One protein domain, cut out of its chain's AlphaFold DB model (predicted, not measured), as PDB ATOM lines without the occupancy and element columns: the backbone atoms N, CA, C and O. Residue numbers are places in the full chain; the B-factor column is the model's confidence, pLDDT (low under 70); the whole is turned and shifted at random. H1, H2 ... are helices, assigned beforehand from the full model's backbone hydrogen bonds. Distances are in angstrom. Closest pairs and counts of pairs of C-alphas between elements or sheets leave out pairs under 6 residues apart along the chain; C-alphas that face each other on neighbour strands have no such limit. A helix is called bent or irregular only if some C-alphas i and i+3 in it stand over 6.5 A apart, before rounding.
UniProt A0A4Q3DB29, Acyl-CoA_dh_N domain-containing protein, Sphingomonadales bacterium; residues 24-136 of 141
ATOM      1  N   GLU A  24     136.499 107.357 102.179       96.75
ATOM      2  CA  GLU A  24     136.334 108.811 102.202       96.75
ATOM      3  C   GLU A  24     136.939 109.415 103.473       96.75
ATOM      4  O   GLU A  24     137.797 110.291 103.382       96.75
ATOM      5  N   ASN A  25     136.603 108.868 104.645       97.50
ATOM      6  CA  ASN A  25     137.162 109.315 105.919       97.50
ATOM      7  C   ASN A  25     138.682 109.112 105.987       97.50
ATOM      8  O   ASN A  25     139.397 109.972 106.493       97.50
ATOM      9  N   ALA A  26     139.208 108.029 105.410       97.50
ATOM     10  CA  ALA A  26     140.648 107.806 105.308       97.50
ATOM     11  C   ALA A  26     141.354 108.883 104.460       97.50
ATOM     12  O   ALA A  26     142.438 109.344 104.821       97.50
ATOM     13  N   ARG A  27     140.730 109.313 103.352       98.12
ATOM     14  CA  ARG A  27     141.246 110.395 102.499       98.12
ATOM     15  C   ARG A  27     141.193 111.743 103.212       98.12
ATOM     16  O   ARG A  27     142.199 112.447 103.225       98.12
ATOM     17  N   LEU A  28     140.075 112.058 103.864       98.00
ATOM     18  CA  LEU A  28     139.928 113.286 104.644       98.00
ATOM     19  C   LEU A  28     140.933 113.349 105.804       98.00
ATOM     20  O   LEU A  28     141.581 114.371 106.000       98.00
ATOM     21  N   LYS A  29     141.139 112.246 106.534       98.31
ATOM     22  CA  LYS A  29     142.147 112.178 107.605       98.31
ATOM     23  C   LYS A  29     143.564 112.425 107.076       98.31
ATOM     24  O   LYS A  29     144.359 113.092 107.735       98.31
ATOM     25  N   ALA A  30     143.884 111.922 105.881       98.44
ATOM     26  CA  ALA A  30     145.161 112.203 105.231       98.44
ATOM     27  C   ALA A  30     145.299 113.685 104.833       98.44
ATOM     28  O   ALA A  30     146.367 114.260 105.044       98.44
ATOM     29  N   GLU A  31     144.232 114.316 104.329       98.38
ATOM     30  CA  GLU A  31     144.198 115.760 104.049       98.38
ATOM     31  C   GLU A  31     144.405 116.580 105.328       98.38
ATOM     32  O   GLU A  31     145.273 117.450 105.361       98.38
ATOM     33  N   MET A  32     143.664 116.268 106.399       98.44
ATOM     34  CA  MET A  32     143.809 116.916 107.705       98.44
ATOM     35  C   MET A  32     145.254 116.845 108.191       98.44
ATOM     36  O   MET A  32     145.832 117.867 108.545       98.44
ATOM     37  N   ARG A  33     145.862 115.654 108.153       98.62
ATOM     38  CA  ARG A  33     147.256 115.453 108.560       98.62
ATOM     39  C   ARG A  33     148.226 116.294 107.740       98.62
ATOM     40  O   ARG A  33     149.097 116.943 108.316       98.62
ATOM     41  N   ALA A  34     148.101 116.254 106.414       98.62
ATOM     42  CA  ALA A  34     148.982 116.991 105.516       98.62
ATOM     43  C   ALA A  34     148.872 118.500 105.762       98.62
ATOM     44  O   ALA A  34     149.886 119.168 105.949       98.62
ATOM     45  N   TRP A  35     147.642 119.007 105.862       98.69
ATOM     46  CA  TRP A  35     147.394 120.417 106.120       98.69
ATOM     47  C   TRP A  35     147.901 120.850 107.498       98.69
ATOM     48  O   TRP A  35     148.567 121.873 107.594       98.69
ATOM     49  N   ILE A  36     147.657 120.074 108.563       98.56
ATOM     50  CA  ILE A  36     148.157 120.404 109.907       98.56
ATOM     51  C   ILE A  36     149.690 120.456 109.906       98.56
ATOM     52  O   ILE A  36     150.264 121.372 110.490       98.56
ATOM     53  N   ALA A  37     150.359 119.507 109.245       98.19
ATOM     54  CA  ALA A  37     151.818 119.472 109.176       98.19
ATOM     55  C   ALA A  37     152.417 120.687 108.445       98.19
ATOM     56  O   ALA A  37     153.512 121.129 108.791       98.19
ATOM     57  N   GLU A  38     151.709 121.221 107.449       98.31
ATOM     58  CA  GLU A  38     152.100 122.429 106.719       98.31
ATOM     59  C   GLU A  38     151.770 123.708 107.502       98.31
ATOM     60  O   GLU A  38     152.600 124.610 107.611       98.31
ATOM     61  N   ALA A  39     150.562 123.783 108.061       98.25
ATOM     62  CA  ALA A  39     150.018 124.987 108.670       98.25
ATOM     63  C   ALA A  39     150.533 125.242 110.092       98.25
ATOM     64  O   ALA A  39     150.562 126.395 110.516       98.25
ATOM     65  N   LEU A  40     150.915 124.201 110.845       98.12
ATOM     66  CA  LEU A  40     151.367 124.325 112.232       98.12
ATOM     67  C   LEU A  40     152.806 124.869 112.299       98.12
ATOM     68  O   LEU A  40     153.758 124.151 111.971       98.12
ATOM     69  N   PRO A  41     153.030 126.097 112.808       97.44
ATOM     70  CA  PRO A  41     154.379 126.621 112.962       97.44
ATOM     71  C   PRO A  41     155.175 125.774 113.961       97.44
ATOM     72  O   PRO A  41     154.757 125.583 115.107       97.44
ATOM     73  N   LYS A  42     156.382 125.335 113.575       95.75
ATOM     74  CA  LYS A  42     157.244 124.488 114.427       95.75
ATOM     75  C   LYS A  42     157.503 125.075 115.816       95.75
ATOM     76  O   LYS A  42     157.597 124.328 116.783       95.75
ATOM     77  N   ARG A  43     157.587 126.406 115.946       94.81
ATOM     78  CA  ARG A  43     157.754 127.051 117.261       94.81
ATOM     79  C   ARG A  43     156.541 126.860 118.177       94.81
ATOM     80  O   ARG A  43     156.730 126.733 119.381       94.81
ATOM     81  N   LEU A  44     155.321 126.840 117.627       95.06
ATOM     82  CA  LEU A  44     154.096 126.631 118.402       95.06
ATOM     83  C   LEU A  44     154.027 125.188 118.874       95.06
ATOM     84  O   LEU A  44     153.808 124.948 120.057       95.06
ATOM     85  N   GLN A  45     154.308 124.253 117.964       95.12
ATOM     86  CA  GLN A  45     154.426 122.833 118.279       95.12
ATOM     87  C   GLN A  45     155.424 122.598 119.420       95.12
ATOM     88  O   GLN A  45     155.064 122.037 120.446       95.12
ATOM     89  N   GLN A  46     156.663 123.082 119.284       93.25
ATOM     90  CA  GLN A  46     157.711 122.883 120.292       93.25
ATOM     91  C   GLN A  46     157.323 123.452 121.662       93.25
ATOM     92  O   GLN A  46     157.550 122.814 122.688       93.25
ATOM     93  N   ARG A  47     156.727 124.650 121.699       90.31
ATOM     94  CA  ARG A  47     156.275 125.265 122.956       90.31
ATOM     95  C   ARG A  47     155.144 124.465 123.600       90.31
ATOM     96  O   ARG A  47     155.182 124.273 124.812       90.31
ATOM     97  N   ALA A  48     154.204 123.958 122.802       90.44
ATOM     98  CA  ALA A  48     153.110 123.117 123.276       90.44
ATOM     99  C   ALA A  48     153.600 121.760 123.813       90.44
ATOM    100  O   ALA A  48     153.109 121.293 124.838       90.44
ATOM    101  N   THR A  49     154.592 121.138 123.169       90.31
ATOM    102  CA  THR A  49     155.102 119.817 123.573       90.31
ATOM    103  C   THR A  49     156.089 119.862 124.741       90.31
ATOM    104  O   THR A  49     156.236 118.870 125.444       90.31
ATOM    105  N   ASN A  50     156.757 120.994 124.984       87.94
ATOM    106  CA  ASN A  50     157.788 121.120 126.025       87.94
ATOM    107  C   ASN A  50     157.231 121.407 127.436       87.94
ATOM    108  O   ASN A  50     157.989 121.776 128.331       87.94
ATOM    109  N   GLY A  51     155.920 121.259 127.652       69.25
ATOM    110  CA  GLY A  51     155.293 121.404 128.972       69.25
ATOM    111  C   GLY A  51     155.122 122.849 129.453       69.25
ATOM    112  O   GLY A  51     154.758 123.069 130.607       69.25
ATOM    113  N   PHE A  52     155.357 123.839 128.590       69.44
ATOM    114  CA  PHE A  52     155.031 125.227 128.900       69.44
ATOM    115  C   PHE A  52     153.537 125.470 128.712       69.44
ATOM    116  O   PHE A  52     152.930 124.973 127.764       69.44
ATOM    117  N   HIS A  53     152.947 126.284 129.589       73.94
ATOM    118  CA  HIS A  53     151.622 126.821 129.313       73.94
ATOM    119  C   HIS A  53     151.733 127.709 128.061       73.94
ATOM    120  O   HIS A  53     152.551 128.638 128.074       73.94
ATOM    121  N   PRO A  54     150.990 127.427 126.973       74.25
ATOM    122  CA  PRO A  54     151.071 128.230 125.762       74.25
ATOM    123  C   PRO A  54     150.781 129.693 126.089       74.25
ATOM    124  O   PRO A  54     149.862 129.988 126.858       74.25
ATOM    125  N   ALA A  55     151.557 130.615 125.516       88.12
ATOM    126  CA  ALA A  55     151.240 132.027 125.675       88.12
ATOM    127  C   ALA A  55     149.886 132.317 125.016       88.12
ATOM    128  O   ALA A  55     149.474 131.642 124.069       88.12
ATOM    129  N   LYS A  56     149.190 133.351 125.486       90.44
ATOM    130  CA  LYS A  56     147.899 133.745 124.907       90.44
ATOM    131  C   LYS A  56     148.024 134.041 123.408       90.44
ATOM    132  O   LYS A  56     147.121 133.741 122.634       90.44
ATOM    133  N   GLU A  57     149.158 134.598 123.006       92.50
ATOM    134  CA  GLU A  57     149.516 134.920 121.629       92.50
ATOM    135  C   GLU A  57     149.717 133.655 120.786       92.50
ATOM    136  O   GLU A  57     149.236 133.613 119.659       92.50
ATOM    137  N   ASP A  58     150.336 132.612 121.354       93.94
ATOM    138  CA  ASP A  58     150.510 131.307 120.701       93.94
ATOM    139  C   ASP A  58     149.141 130.667 120.407       93.94
ATOM    140  O   ASP A  58     148.891 130.172 119.307       93.94
ATOM    141  N   ILE A  59     148.235 130.724 121.391       94.19
ATOM    142  CA  ILE A  59     146.857 130.230 121.261       94.19
ATOM    143  C   ILE A  59     146.104 131.035 120.200       94.19
ATOM    144  O   ILE A  59     145.463 130.449 119.331       94.19
ATOM    145  N   ARG A  60     146.176 132.371 120.258       96.25
ATOM    146  CA  ARG A  60     145.497 133.249 119.296       96.25
ATOM    147  C   ARG A  60     145.969 132.977 117.875       96.25
ATOM    148  O   ARG A  60     145.137 132.823 116.991       96.25
ATOM    149  N   GLU A  61     147.276 132.914 117.655       97.25
ATOM    150  CA  GLU A  61     147.822 132.661 116.326       97.25
ATOM    151  C   GLU A  61     147.330 131.320 115.777       97.25
ATOM    152  O   GLU A  61     146.864 131.243 114.641       97.25
ATOM    153  N   TRP A  62     147.361 130.271 116.601       97.19
ATOM    154  CA  TRP A  62     146.855 128.975 116.173       97.19
ATOM    155  C   TRP A  62     145.356 128.996 115.865       97.19
ATOM    156  O   TRP A  62     144.921 128.444 114.855       97.19
ATOM    157  N   MET A  63     144.563 129.691 116.685       97.56
ATOM    158  CA  MET A  63     143.141 129.902 116.412       97.56
ATOM    159  C   MET A  63     142.917 130.614 115.076       97.56
ATOM    160  O   MET A  63     142.058 130.184 114.315       97.56
ATOM    161  N   GLN A  64     143.704 131.642 114.750       98.19
ATOM    162  CA  GLN A  64     143.604 132.370 113.481       98.19
ATOM    163  C   GLN A  64     143.936 131.483 112.275       98.19
ATOM    164  O   GLN A  64     143.223 131.528 111.274       98.19
ATOM    165  N   ILE A  65     144.962 130.631 112.384       98.44
ATOM    166  CA  ILE A  65     145.326 129.663 111.337       98.44
ATOM    167  C   ILE A  65     144.179 128.670 111.094       98.44
ATOM    168  O   ILE A  65     143.762 128.454 109.955       98.44
ATOM    169  N   LEU A  66     143.614 128.109 112.167       98.06
ATOM    170  CA  LEU A  66     142.455 127.220 112.086       98.06
ATOM    171  C   LEU A  66     141.212 127.930 111.538       98.06
ATOM    172  O   LEU A  66     140.464 127.350 110.749       98.06
ATOM    173  N   ASN A  67     140.977 129.176 111.949       97.81
ATOM    174  CA  ASN A  67     139.835 129.977 111.525       97.81
ATOM    175  C   ASN A  67     139.903 130.314 110.035       97.81
ATOM    176  O   ASN A  67     138.911 130.158 109.331       97.81
ATOM    177  N   ALA A  68     141.083 130.681 109.528       97.88
ATOM    178  CA  ALA A  68     141.290 130.956 108.108       97.88
ATOM    179  C   ALA A  68     140.960 129.744 107.215       97.88
ATOM    180  O   ALA A  68     140.475 129.917 106.099       97.88
ATOM    181  N   LYS A  69     141.173 128.518 107.714       97.56
ATOM    182  CA  LYS A  69     140.775 127.273 107.034       97.56
ATOM    183  C   LYS A  69     139.295 126.907 107.235       97.56
ATOM    184  O   LYS A  69     138.778 126.071 106.498       97.56
ATOM    185  N   GLY A  70     138.617 127.517 108.209       97.06
ATOM    186  CA  GLY A  70     137.249 127.176 108.617       97.06
ATOM    187  C   GLY A  70     137.162 125.969 109.558       97.06
ATOM    188  O   GLY A  70     136.126 125.315 109.635       97.06
ATOM    189  N   TRP A  71     138.254 125.620 110.245       97.69
ATOM    190  CA  TRP A  71     138.360 124.402 111.067       97.69
ATOM    191  C   TRP A  71     138.362 124.670 112.579       97.69
ATOM    192  O   TRP A  71     138.275 123.730 113.371       97.69
ATOM    193  N   ILE A  72     138.414 125.936 113.014       97.12
ATOM    194  CA  ILE A  72     138.347 126.285 114.445       97.12
ATOM    195  C   ILE A  72     137.019 125.840 115.072       97.12
ATOM    196  O   ILE A  72     136.995 125.205 116.128       97.12
ATOM    197  N   GLY A  73     135.919 126.108 114.368       95.38
ATOM    198  CA  GLY A  73     134.561 125.722 114.728       95.38
ATOM    199  C   GLY A  73     134.220 124.317 114.247       95.38
ATOM    200  O   GLY A  73     133.166 124.129 113.658       95.38
ATOM    201  N   ARG A  74     135.094 123.325 114.467       95.94
ATOM    202  CA  ARG A  74     134.891 121.935 114.000       95.94
ATOM    203  C   ARG A  74     133.534 121.321 114.387       95.94
ATOM    204  O   ARG A  74     133.034 120.483 113.653       95.94
ATOM    205  N   ASN A  75     132.926 121.793 115.481       93.81
ATOM    206  CA  ASN A  75     131.607 121.360 115.975       93.81
ATOM    207  C   ASN A  75     130.502 122.403 115.749       93.81
ATOM    208  O   ASN A  75     129.420 122.296 116.325       93.81
ATOM    209  N   TRP A  76     130.785 123.475 115.013       96.50
ATOM    210  CA  TRP A  76     129.809 124.522 114.752       96.50
ATOM    211  C   TRP A  76     128.973 124.151 113.526       96.50
ATOM    212  O   TRP A  76     129.500 123.568 112.574       96.50
ATOM    213  N   PRO A  77     127.686 124.530 113.496       95.94
ATOM    214  CA  PRO A  77     126.898 124.461 112.276       95.94
ATOM    215  C   PRO A  77     127.567 125.232 111.132       95.94
ATOM    216  O   PRO A  77     128.165 126.292 111.346       95.94
ATOM    217  N   GLN A  78     127.411 124.741 109.902       95.81
ATOM    218  CA  GLN A  78     128.047 125.339 108.723       95.81
ATOM    219  C   GLN A  78     127.664 126.815 108.524       95.81
ATOM    220  O   GLN A  78     128.513 127.633 108.178       95.81
ATOM    221  N   GLN A  79     126.416 127.188 108.837       94.88
ATOM    222  CA  GLN A  79     125.935 128.576 108.760       94.88
ATOM    223  C   GLN A  79     126.696 129.559 109.672       94.88
ATOM    224  O   GLN A  79     126.663 130.762 109.437       94.88
ATOM    225  N   PHE A  80     127.408 129.055 110.686       95.69
ATOM    226  CA  PHE A  80     128.230 129.852 111.601       95.69
ATOM    227  C   PHE A  80     129.737 129.720 111.330       95.69
ATOM    228  O   PHE A  80     130.543 130.195 112.126       95.69
ATOM    229  N   GLY A  81     130.129 129.108 110.207       92.50
ATOM    230  CA  GLY A  81     131.528 128.981 109.789       92.50
ATOM    231  C   GLY A  81     132.218 127.685 110.218       92.50
ATOM    232  O   GLY A  81     133.443 127.609 110.156       92.50
ATOM    233  N   GLY A  82     131.461 126.675 110.660       96.12
ATOM    234  CA  GLY A  82     131.995 125.329 110.863       96.12
ATOM    235  C   GLY A  82     132.169 124.550 109.550       96.12
ATOM    236  O   GLY A  82     131.542 124.886 108.542       96.12
ATOM    237  N   PRO A  83     132.975 123.475 109.544       96.25
ATOM    238  CA  PRO A  83     133.289 122.713 108.335       96.25
ATOM    239  C   PRO A  83     132.158 121.777 107.875       96.25
ATOM    240  O   PRO A  83     132.260 121.196 106.799       96.25
ATOM    241  N   GLY A  84     131.088 121.621 108.667       95.75
ATOM    242  CA  GLY A  84     129.987 120.700 108.357       95.75
ATOM    243  C   GLY A  84     130.332 119.226 108.584       95.75
ATOM    244  O   GLY A  84     129.734 118.356 107.960       95.75
ATOM    245  N   TRP A  85     131.308 118.955 109.451       96.75
ATOM    246  CA  TRP A  85     131.756 117.605 109.771       96.75
ATOM    247  C   TRP A  85     130.790 116.850 110.681       96.75
ATOM    248  O   TRP A  85     130.132 117.439 111.542       96.75
ATOM    249  N   ASP A  86     130.759 115.529 110.516       96.19
ATOM    250  CA  ASP A  86     130.136 114.622 111.479       96.19
ATOM    251  C   ASP A  86     131.060 114.332 112.681       96.19
ATOM    252  O   ASP A  86     132.223 114.745 112.725       96.19
ATOM    253  N   THR A  87     130.551 113.596 113.673       95.00
ATOM    254  CA  THR A  87     131.306 113.242 114.886       95.00
ATOM    255  C   THR A  87     132.594 112.474 114.581       95.00
ATOM    256  O   THR A  87     133.627 112.749 115.186       95.00
ATOM    257  N   THR A  88     132.568 111.553 113.612       95.81
ATOM    258  CA  THR A  88     133.751 110.760 113.243       95.81
ATOM    259  C   THR A  88     134.833 111.670 112.673       95.81
ATOM    260  O   THR A  88     136.009 111.540 113.004       95.81
ATOM    261  N   GLN A  89     134.445 112.622 111.832       97.69
ATOM    262  CA  GLN A  89     135.344 113.584 111.203       97.69
ATOM    263  C   GLN A  89     135.931 114.582 112.201       97.69
ATOM    264  O   GLN A  89     137.127 114.879 112.140       97.69
ATOM    265  N   VAL A  90     135.132 115.033 113.168       97.56
ATOM    266  CA  VAL A  90     135.611 115.827 114.306       97.56
ATOM    267  C   VAL A  90     136.665 115.062 115.104       97.56
ATOM    268  O   VAL A  90     137.729 115.617 115.385       97.56
ATOM    269  N   ASP A  91     136.396 113.801 115.445       96.69
ATOM    270  CA  ASP A  91     137.311 112.977 116.238       96.69
ATOM    271  C   ASP A  91     138.618 112.704 115.485       96.69
ATOM    272  O   ASP A  91     139.701 112.843 116.057       96.69
ATOM    273  N   MET A  92     138.541 112.417 114.178       97.88
ATOM    274  CA  MET A  92     139.723 112.299 113.317       97.88
ATOM    275  C   MET A  92     140.569 113.575 113.345       97.88
ATOM    276  O   MET A  92     141.792 113.497 113.472       97.88
ATOM    277  N   PHE A  93     139.940 114.748 113.260       98.25
ATOM    278  CA  PHE A  93     140.657 116.018 113.296       98.25
ATOM    279  C   PHE A  93     141.327 116.267 114.652       98.25
ATOM    280  O   PHE A  93     142.491 116.661 114.701       98.25
ATOM    281  N   VAL A  94     140.629 115.998 115.761       97.56
ATOM    282  CA  VAL A  94     141.192 116.120 117.117       97.56
ATOM    283  C   VAL A  94     142.372 115.163 117.317       97.56
ATOM    284  O   VAL A  94     143.387 115.566 117.889       97.56
ATOM    285  N   GLU A  95     142.285 113.930 116.810       97.56
ATOM    286  CA  GLU A  95     143.392 112.969 116.844       97.56
ATOM    287  C   GLU A  95     144.612 113.498 116.081       97.56
ATOM    288  O   GLU A  95     145.730 113.430 116.589       97.56
ATOM    289  N   GLU A  96     144.422 114.051 114.880       98.50
ATOM    290  CA  GLU A  96     145.530 114.577 114.078       98.50
ATOM    291  C   GLU A  96     146.145 115.850 114.689       98.50
ATOM    292  O   GLU A  96     147.367 116.003 114.659       98.50
ATOM    293  N   LEU A  97     145.352 116.713 115.336       97.81
ATOM    294  CA  LEU A  97     145.871 117.833 116.136       97.81
ATOM    295  C   LEU A  97     146.755 117.338 117.290       97.81
ATOM    296  O   LEU A  97     147.860 117.849 117.491       97.81
ATOM    297  N   GLY A  98     146.287 116.324 118.024       96.50
ATOM    298  CA  GLY A  98     147.041 115.703 119.112       96.50
ATOM    299  C   GLY A  98     148.321 115.027 118.616       96.50
ATOM    300  O   GLY A  98     149.391 115.235 119.185       96.50
ATOM    301  N   ARG A  99     148.240 114.286 117.505       97.31
ATOM    302  CA  ARG A  99     149.384 113.643 116.841       97.31
ATOM    303  C   ARG A  99     150.439 114.656 116.407       97.31
ATOM    304  O   ARG A  99     151.629 114.371 116.509       97.31
ATOM    305  N   ALA A 100     150.012 115.821 115.929       97.62
ATOM    306  CA  ALA A 100     150.907 116.895 115.532       97.62
ATOM    307  C   ALA A 100     151.499 117.665 116.723       97.62
ATOM    308  O   ALA A 100     152.409 118.462 116.515       97.62
ATOM    309  N   GLY A 101     151.017 117.463 117.954       95.50
ATOM    310  CA  GLY A 101     151.408 118.290 119.097       95.50
ATOM    311  C   GLY A 101     150.987 119.752 118.924       95.50
ATOM    312  O   GLY A 101     151.724 120.658 119.312       95.50
ATOM    313  N   ALA A 102     149.842 119.989 118.277       95.69
ATOM    314  CA  ALA A 102     149.310 121.332 118.089       95.69
ATOM    315  C   ALA A 102     148.968 121.974 119.448       95.69
ATOM    316  O   ALA A 102     148.538 121.274 120.372       95.69
ATOM    317  N   PRO A 103     149.126 123.301 119.598       93.81
ATOM    318  CA  PRO A 103     148.686 123.982 120.805       93.81
ATOM    319  C   PRO A 103     147.160 123.905 120.944       93.81
ATOM    320  O   PRO A 103     146.415 123.715 119.979       93.81
ATOM    321  N   GLY A 104     146.688 124.082 122.178       91.62
ATOM    322  CA  GLY A 104     145.262 124.209 122.452       91.62
ATOM    323  C   GLY A 104     144.651 125.474 121.840       91.62
ATOM    324  O   GLY A 104     145.341 126.363 121.343       91.62
ATOM    325  N   VAL A 105     143.326 125.566 121.932       93.75
ATOM    326  CA  VAL A 105     142.543 126.760 121.583       93.75
ATOM    327  C   VAL A 105     141.808 127.279 122.822       93.75
ATOM    328  O   VAL A 105     141.764 126.604 123.854       93.75
ATOM    329  N   SER A 106     141.192 128.460 122.737       92.62
ATOM    330  CA  SER A 106     140.289 128.967 123.780       92.62
ATOM    331  C   SER A 106     139.020 128.104 123.870       92.62
ATOM    332  O   SER A 106     138.004 128.394 123.238       92.62
ATOM    333  N   ASN A 107     139.075 127.016 124.648       91.19
ATOM    334  CA  ASN A 107     137.977 126.050 124.757       91.19
ATOM    335  C   ASN A 107     136.677 126.689 125.262       91.19
ATOM    336  O   ASN A 107     135.615 126.416 124.709       91.19
ATOM    337  N   LEU A 108     136.764 127.566 126.268       94.50
ATOM    338  CA  LEU A 108     135.592 128.232 126.834       94.50
ATOM    339  C   LEU A 108     134.895 129.102 125.780       94.50
ATOM    340  O   LEU A 108     133.682 129.016 125.615       94.50
ATOM    341  N   GLY A 109     135.652 129.882 125.005       95.50
ATOM    342  CA  GLY A 109     135.079 130.685 123.926       95.50
ATOM    343  C   GLY A 109     134.464 129.814 122.829       95.50
ATOM    344  O   GLY A 109     133.277 129.936 122.527       95.50
ATOM    345  N   VAL A 110     135.266 128.919 122.250       96.31
ATOM    346  CA  VAL A 110     134.903 128.208 121.016       96.31
ATOM    347  C   VAL A 110     133.883 127.093 121.254       96.31
ATOM    348  O   VAL A 110     132.969 126.928 120.451       96.31
ATOM    349  N   PHE A 111     134.007 126.324 122.338       95.25
ATOM    350  CA  PHE A 111     133.212 125.102 122.540       95.25
ATOM    351  C   PHE A 111     132.181 125.196 123.663       95.25
ATOM    352  O   PHE A 111     131.434 124.242 123.858       95.25
ATOM    353  N   MET A 112     132.102 126.320 124.378       96.06
ATOM    354  CA  MET A 112     131.095 126.511 125.430       96.06
ATOM    355  C   MET A 112     130.262 127.773 125.197       96.06
ATOM    356  O   MET A 112     129.041 127.691 125.115       96.06
ATOM    357  N   VAL A 113     130.902 128.933 125.018       97.12
ATOM    358  CA  VAL A 113     130.203 130.217 124.861       97.12
ATOM    359  C   VAL A 113     129.567 130.355 123.479       97.12
ATOM    360  O   VAL A 113     128.378 130.657 123.388       97.12
ATOM    361  N   ALA A 114     130.320 130.116 122.400       97.38
ATOM    362  CA  ALA A 114     129.778 130.227 121.047       97.38
ATOM    363  C   ALA A 114     128.549 129.331 120.807       97.38
ATOM    364  O   ALA A 114     127.574 129.858 120.271       97.38
ATOM    365  N   PRO A 115     128.513 128.059 121.263       97.00
ATOM    366  CA  PRO A 115     127.306 127.241 121.177       97.00
ATOM    367  C   PRO A 115     126.072 127.847 121.824       97.00
ATOM    368  O   PRO A 115     125.008 127.882 121.215       97.00
ATOM    369  N   VAL A 116     126.211 128.415 123.021       97.69
ATOM    370  CA  VAL A 116     125.088 129.089 123.681       97.69
ATOM    371  C   VAL A 116     124.623 130.295 122.856       97.69
ATOM    372  O   VAL A 116     123.422 130.490 122.681       97.69
ATOM    373  N   ILE A 117     125.554 131.078 122.304       97.81
ATOM    374  CA  ILE A 117     125.233 132.263 121.496       97.81
ATOM    375  C   ILE A 117     124.546 131.884 120.184       97.81
ATOM    376  O   ILE A 117     123.550 132.504 119.828       97.81
ATOM    377  N   PHE A 118     125.042 130.887 119.454       96.81
ATOM    378  CA  PHE A 118     124.437 130.529 118.173       96.81
ATOM    379  C   PHE A 118     123.130 129.740 118.315       96.81
ATOM    380  O   PHE A 118     122.356 129.668 117.363       96.81
ATOM    381  N   THR A 119     122.869 129.145 119.487       97.44
ATOM    382  CA  THR A 119     121.618 128.424 119.766       97.44
ATOM    383  C   THR A 119     120.544 129.329 120.370       97.44
ATOM    384  O   THR A 119     119.379 129.196 120.008       97.44
ATOM    385  N   PHE A 120     120.907 130.239 121.279       98.12
ATOM    386  CA  PHE A 120     119.942 131.033 122.058       98.12
ATOM    387  C   PHE A 120     120.128 132.547 121.935       98.12
ATOM    388  O   PHE A 120     119.291 133.312 122.414       98.12
ATOM    389  N   GLY A 121     121.235 132.995 121.347       97.56
ATOM    390  CA  GLY A 121     121.535 134.411 121.199       97.56
ATOM    391  C   GLY A 121     120.760 135.057 120.058       97.56
ATOM    392  O   GLY A 121     120.407 134.413 119.069       97.56
ATOM    393  N   THR A 122     120.530 136.361 120.183       98.31
ATOM    394  CA  THR A 122     119.948 137.179 119.114       98.31
ATOM    395  C   THR A 122     120.916 137.309 117.937       98.31
ATOM    396  O   THR A 122     122.127 137.172 118.111       98.31
ATOM    397  N   GLU A 123     120.416 137.652 116.749       97.44
ATOM    398  CA  GLU A 123     121.260 137.909 115.567       97.44
ATOM    399  C   GLU A 123     122.374 138.923 115.873       97.44
ATOM    400  O   GLU A 123     123.546 138.670 115.601       97.44
ATOM    401  N   ALA A 124     122.045 140.008 116.582       98.00
ATOM    402  CA  ALA A 124     123.023 141.007 117.011       98.00
ATOM    403  C   ALA A 124     124.116 140.434 117.939       98.00
ATOM    404  O   ALA A 124     125.264 140.876 117.892       98.00
ATOM    405  N   GLN A 125     123.796 139.457 118.796       97.88
ATOM    406  CA  GLN A 125     124.797 138.766 119.620       97.88
ATOM    407  C   GLN A 125     125.651 137.816 118.775       97.88
ATOM    408  O   GLN A 125     126.868 137.767 118.958       97.88
ATOM    409  N   GLN A 126     125.038 137.092 117.839       97.62
ATOM    410  CA  GLN A 126     125.747 136.185 116.940       97.62
ATOM    411  C   GLN A 126     126.768 136.944 116.081       97.62
ATOM    412  O   GLN A 126     127.952 136.596 116.081       97.62
ATOM    413  N   GLU A 127     126.347 138.036 115.437       95.94
ATOM    414  CA  GLU A 127     127.215 138.902 114.632       95.94
ATOM    415  C   GLU A 127     128.352 139.513 115.455       95.94
ATOM    416  O   GLU A 127     129.498 139.563 115.001       95.94
ATOM    417  N   LYS A 128     128.047 139.939 116.687       97.19
ATOM    418  CA  LYS A 128     129.020 140.576 117.575       97.19
ATOM    419  C   LYS A 128     130.081 139.613 118.102       97.19
ATOM    420  O   LYS A 128     131.213 140.044 118.301       97.19
ATOM    421  N   TYR A 129     129.739 138.353 118.384       97.62
ATOM    422  CA  TYR A 129     130.616 137.473 119.168       97.62
ATOM    423  C   TYR A 129     131.186 136.277 118.407       97.62
ATOM    424  O   TYR A 129     132.327 135.908 118.684       97.62
ATOM    425  N   LEU A 130     130.471 135.675 117.451       97.12
ATOM    426  CA  LEU A 130     130.917 134.404 116.860       97.12
ATOM    427  C   LEU A 130     132.225 134.552 116.072       97.12
ATOM    428  O   LEU A 130     133.161 133.784 116.292       97.12
ATOM    429  N   LYS A 131     132.329 135.577 115.215       96.44
ATOM    430  CA  LYS A 131     133.556 135.841 114.443       96.44
ATOM    431  C   LYS A 131     134.749 136.188 115.354       96.44
ATOM    432  O   LYS A 131     135.786 135.541 115.206       96.44
ATOM    433  N   PRO A 132     134.628 137.108 116.336       97.19
ATOM    434  CA  PRO A 132     135.722 137.375 117.277       97.19
ATOM    435  C   PRO A 132     136.130 136.177 118.144       97.19
ATOM    436  O   PRO A 132     137.311 136.027 118.459       97.19
ATOM    437  N   ILE A 133     135.184 135.309 118.527       97.44
ATOM    438  CA  ILE A 133     135.483 134.062 119.248       97.44
ATOM    439  C   ILE A 133     136.314 133.127 118.371       97.44
ATOM    440  O   ILE A 133     137.362 132.655 118.810       97.44
ATOM    441  N   ALA A 134     135.864 132.874 117.141       96.88
ATOM    442  CA  ALA A 134     136.550 131.989 116.205       96.88
ATOM    443  C   ALA A 134     137.972 132.485 115.887       96.88
ATOM    444  O   ALA A 134     138.904 131.692 115.799       96.88
ATOM    445  N   ASN A 135     138.156 133.804 115.784       96.56
ATOM    446  CA  ASN A 135     139.441 134.426 115.474       96.56
ATOM    447  C   ASN A 135     140.391 134.569 116.682       96.56
ATOM    448  O   ASN A 135     141.551 134.936 116.511       96.56
ATOM    449  N   GLY A 136     139.927 134.307 117.908       95.50
ATOM    450  CA  GLY A 136     140.735 134.510 119.118       95.50
ATOM    451  C   GLY A 136     140.933 135.986 119.497       95.50
ATOM    452  O   GLY A 136     141.896 136.337 120.186       95.50
TER     453      GLY A 136
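Overview. This is residues 24 to 136 of the 141 residues of the protein "Acyl-CoA_dh_N domain-containing protein" of Sphingomonadales bacterium (UniProt A0A4Q3DB29). Two pairs of helices, H1 beside H4 and the helical hairpin of H5 and H6, lie at different ends of a flat, all-helix domain, with H3 between them. The hairpin meets H3 through the last residues of H6, short H2 sits at a corner near H3, and part of the long loop of residues 70 to 86 passes through the middle. The printed part has 113 residues with six named helices, H1 to H6 in order along the chain, and no named strand. It is compact, with a radius of gyration of the C-alphas of 14.2 A, and spans 40 by 36 by 19 A.

Along the chain. The longest helix by residues, H1, takes residues 24 to 39 and measures 22.2 A, from C-alpha 24 at (136.334, 108.811, 102.202) to C-alpha 39 at (150.018, 124.987, 108.670). H4 is residues 87 to 99, 18.2 A. H3 is residues 56 to 69, 20.3 A, and H2 is residues 42 to 49, 10.5 A. H5 is residues 107 to 120, 18.9 A; it is neither bent nor irregular, but only just: C-alphas 110 and 113 are 6.4 A apart. H6, residues 123 to 135, 18.5 A, ends at C-alpha 135 at (139.441, 134.426, 115.474) and is irregular, with C-alphas 128 and 131 7.3 A apart.

Arrangement. H1 and H4 touch, their closest C-alphas those of Arg 33 and Glu 96 at 5.8 A, and run the same way at a steep tilt of 36 degrees, only just past shallow. H1 is close to but not clearly touching H3, with the C-alphas of Ala 39 and Ile 65 closest at 7.1 A. H2 and H3 are also close but not clearly touching, with the C-alphas of Leu 44 and Asp 58 closest at 6.3 A. H3 touches H6 at residues 134 to 135 alone; the closest C-alphas, of Gln 64 and Asn 135, are 5.1 A apart, and the lines are only just about perpendicular, at 71 degrees. H5 and H6, the hairpin, touch and run opposite ways at a shallow tilt of 19 degrees, with the C-alphas of Gly 109 and Ile 133 closest at 5.8 A. The helix packing is mostly crossed, but only just: one of three touching pairs has a shallow tilt. Among the pairs apart are H1 and H5, H3 and H5, and H4 and H6. Every O i to N i+4 pair is within hydrogen-bond range in H1, H2, H3 and H4, against 6 of 10 in H5 and 7 of 9 in H6.

Size, cuts and confidence. The two C-alphas farthest apart, of Asn 50 and Thr 122, are 41.7 A apart. The printed part has no cut, and H3 to H4 is a long link of 17 residues. The mean pLDDT of the printed part is 95.4; residues 51 to 52 are under 70.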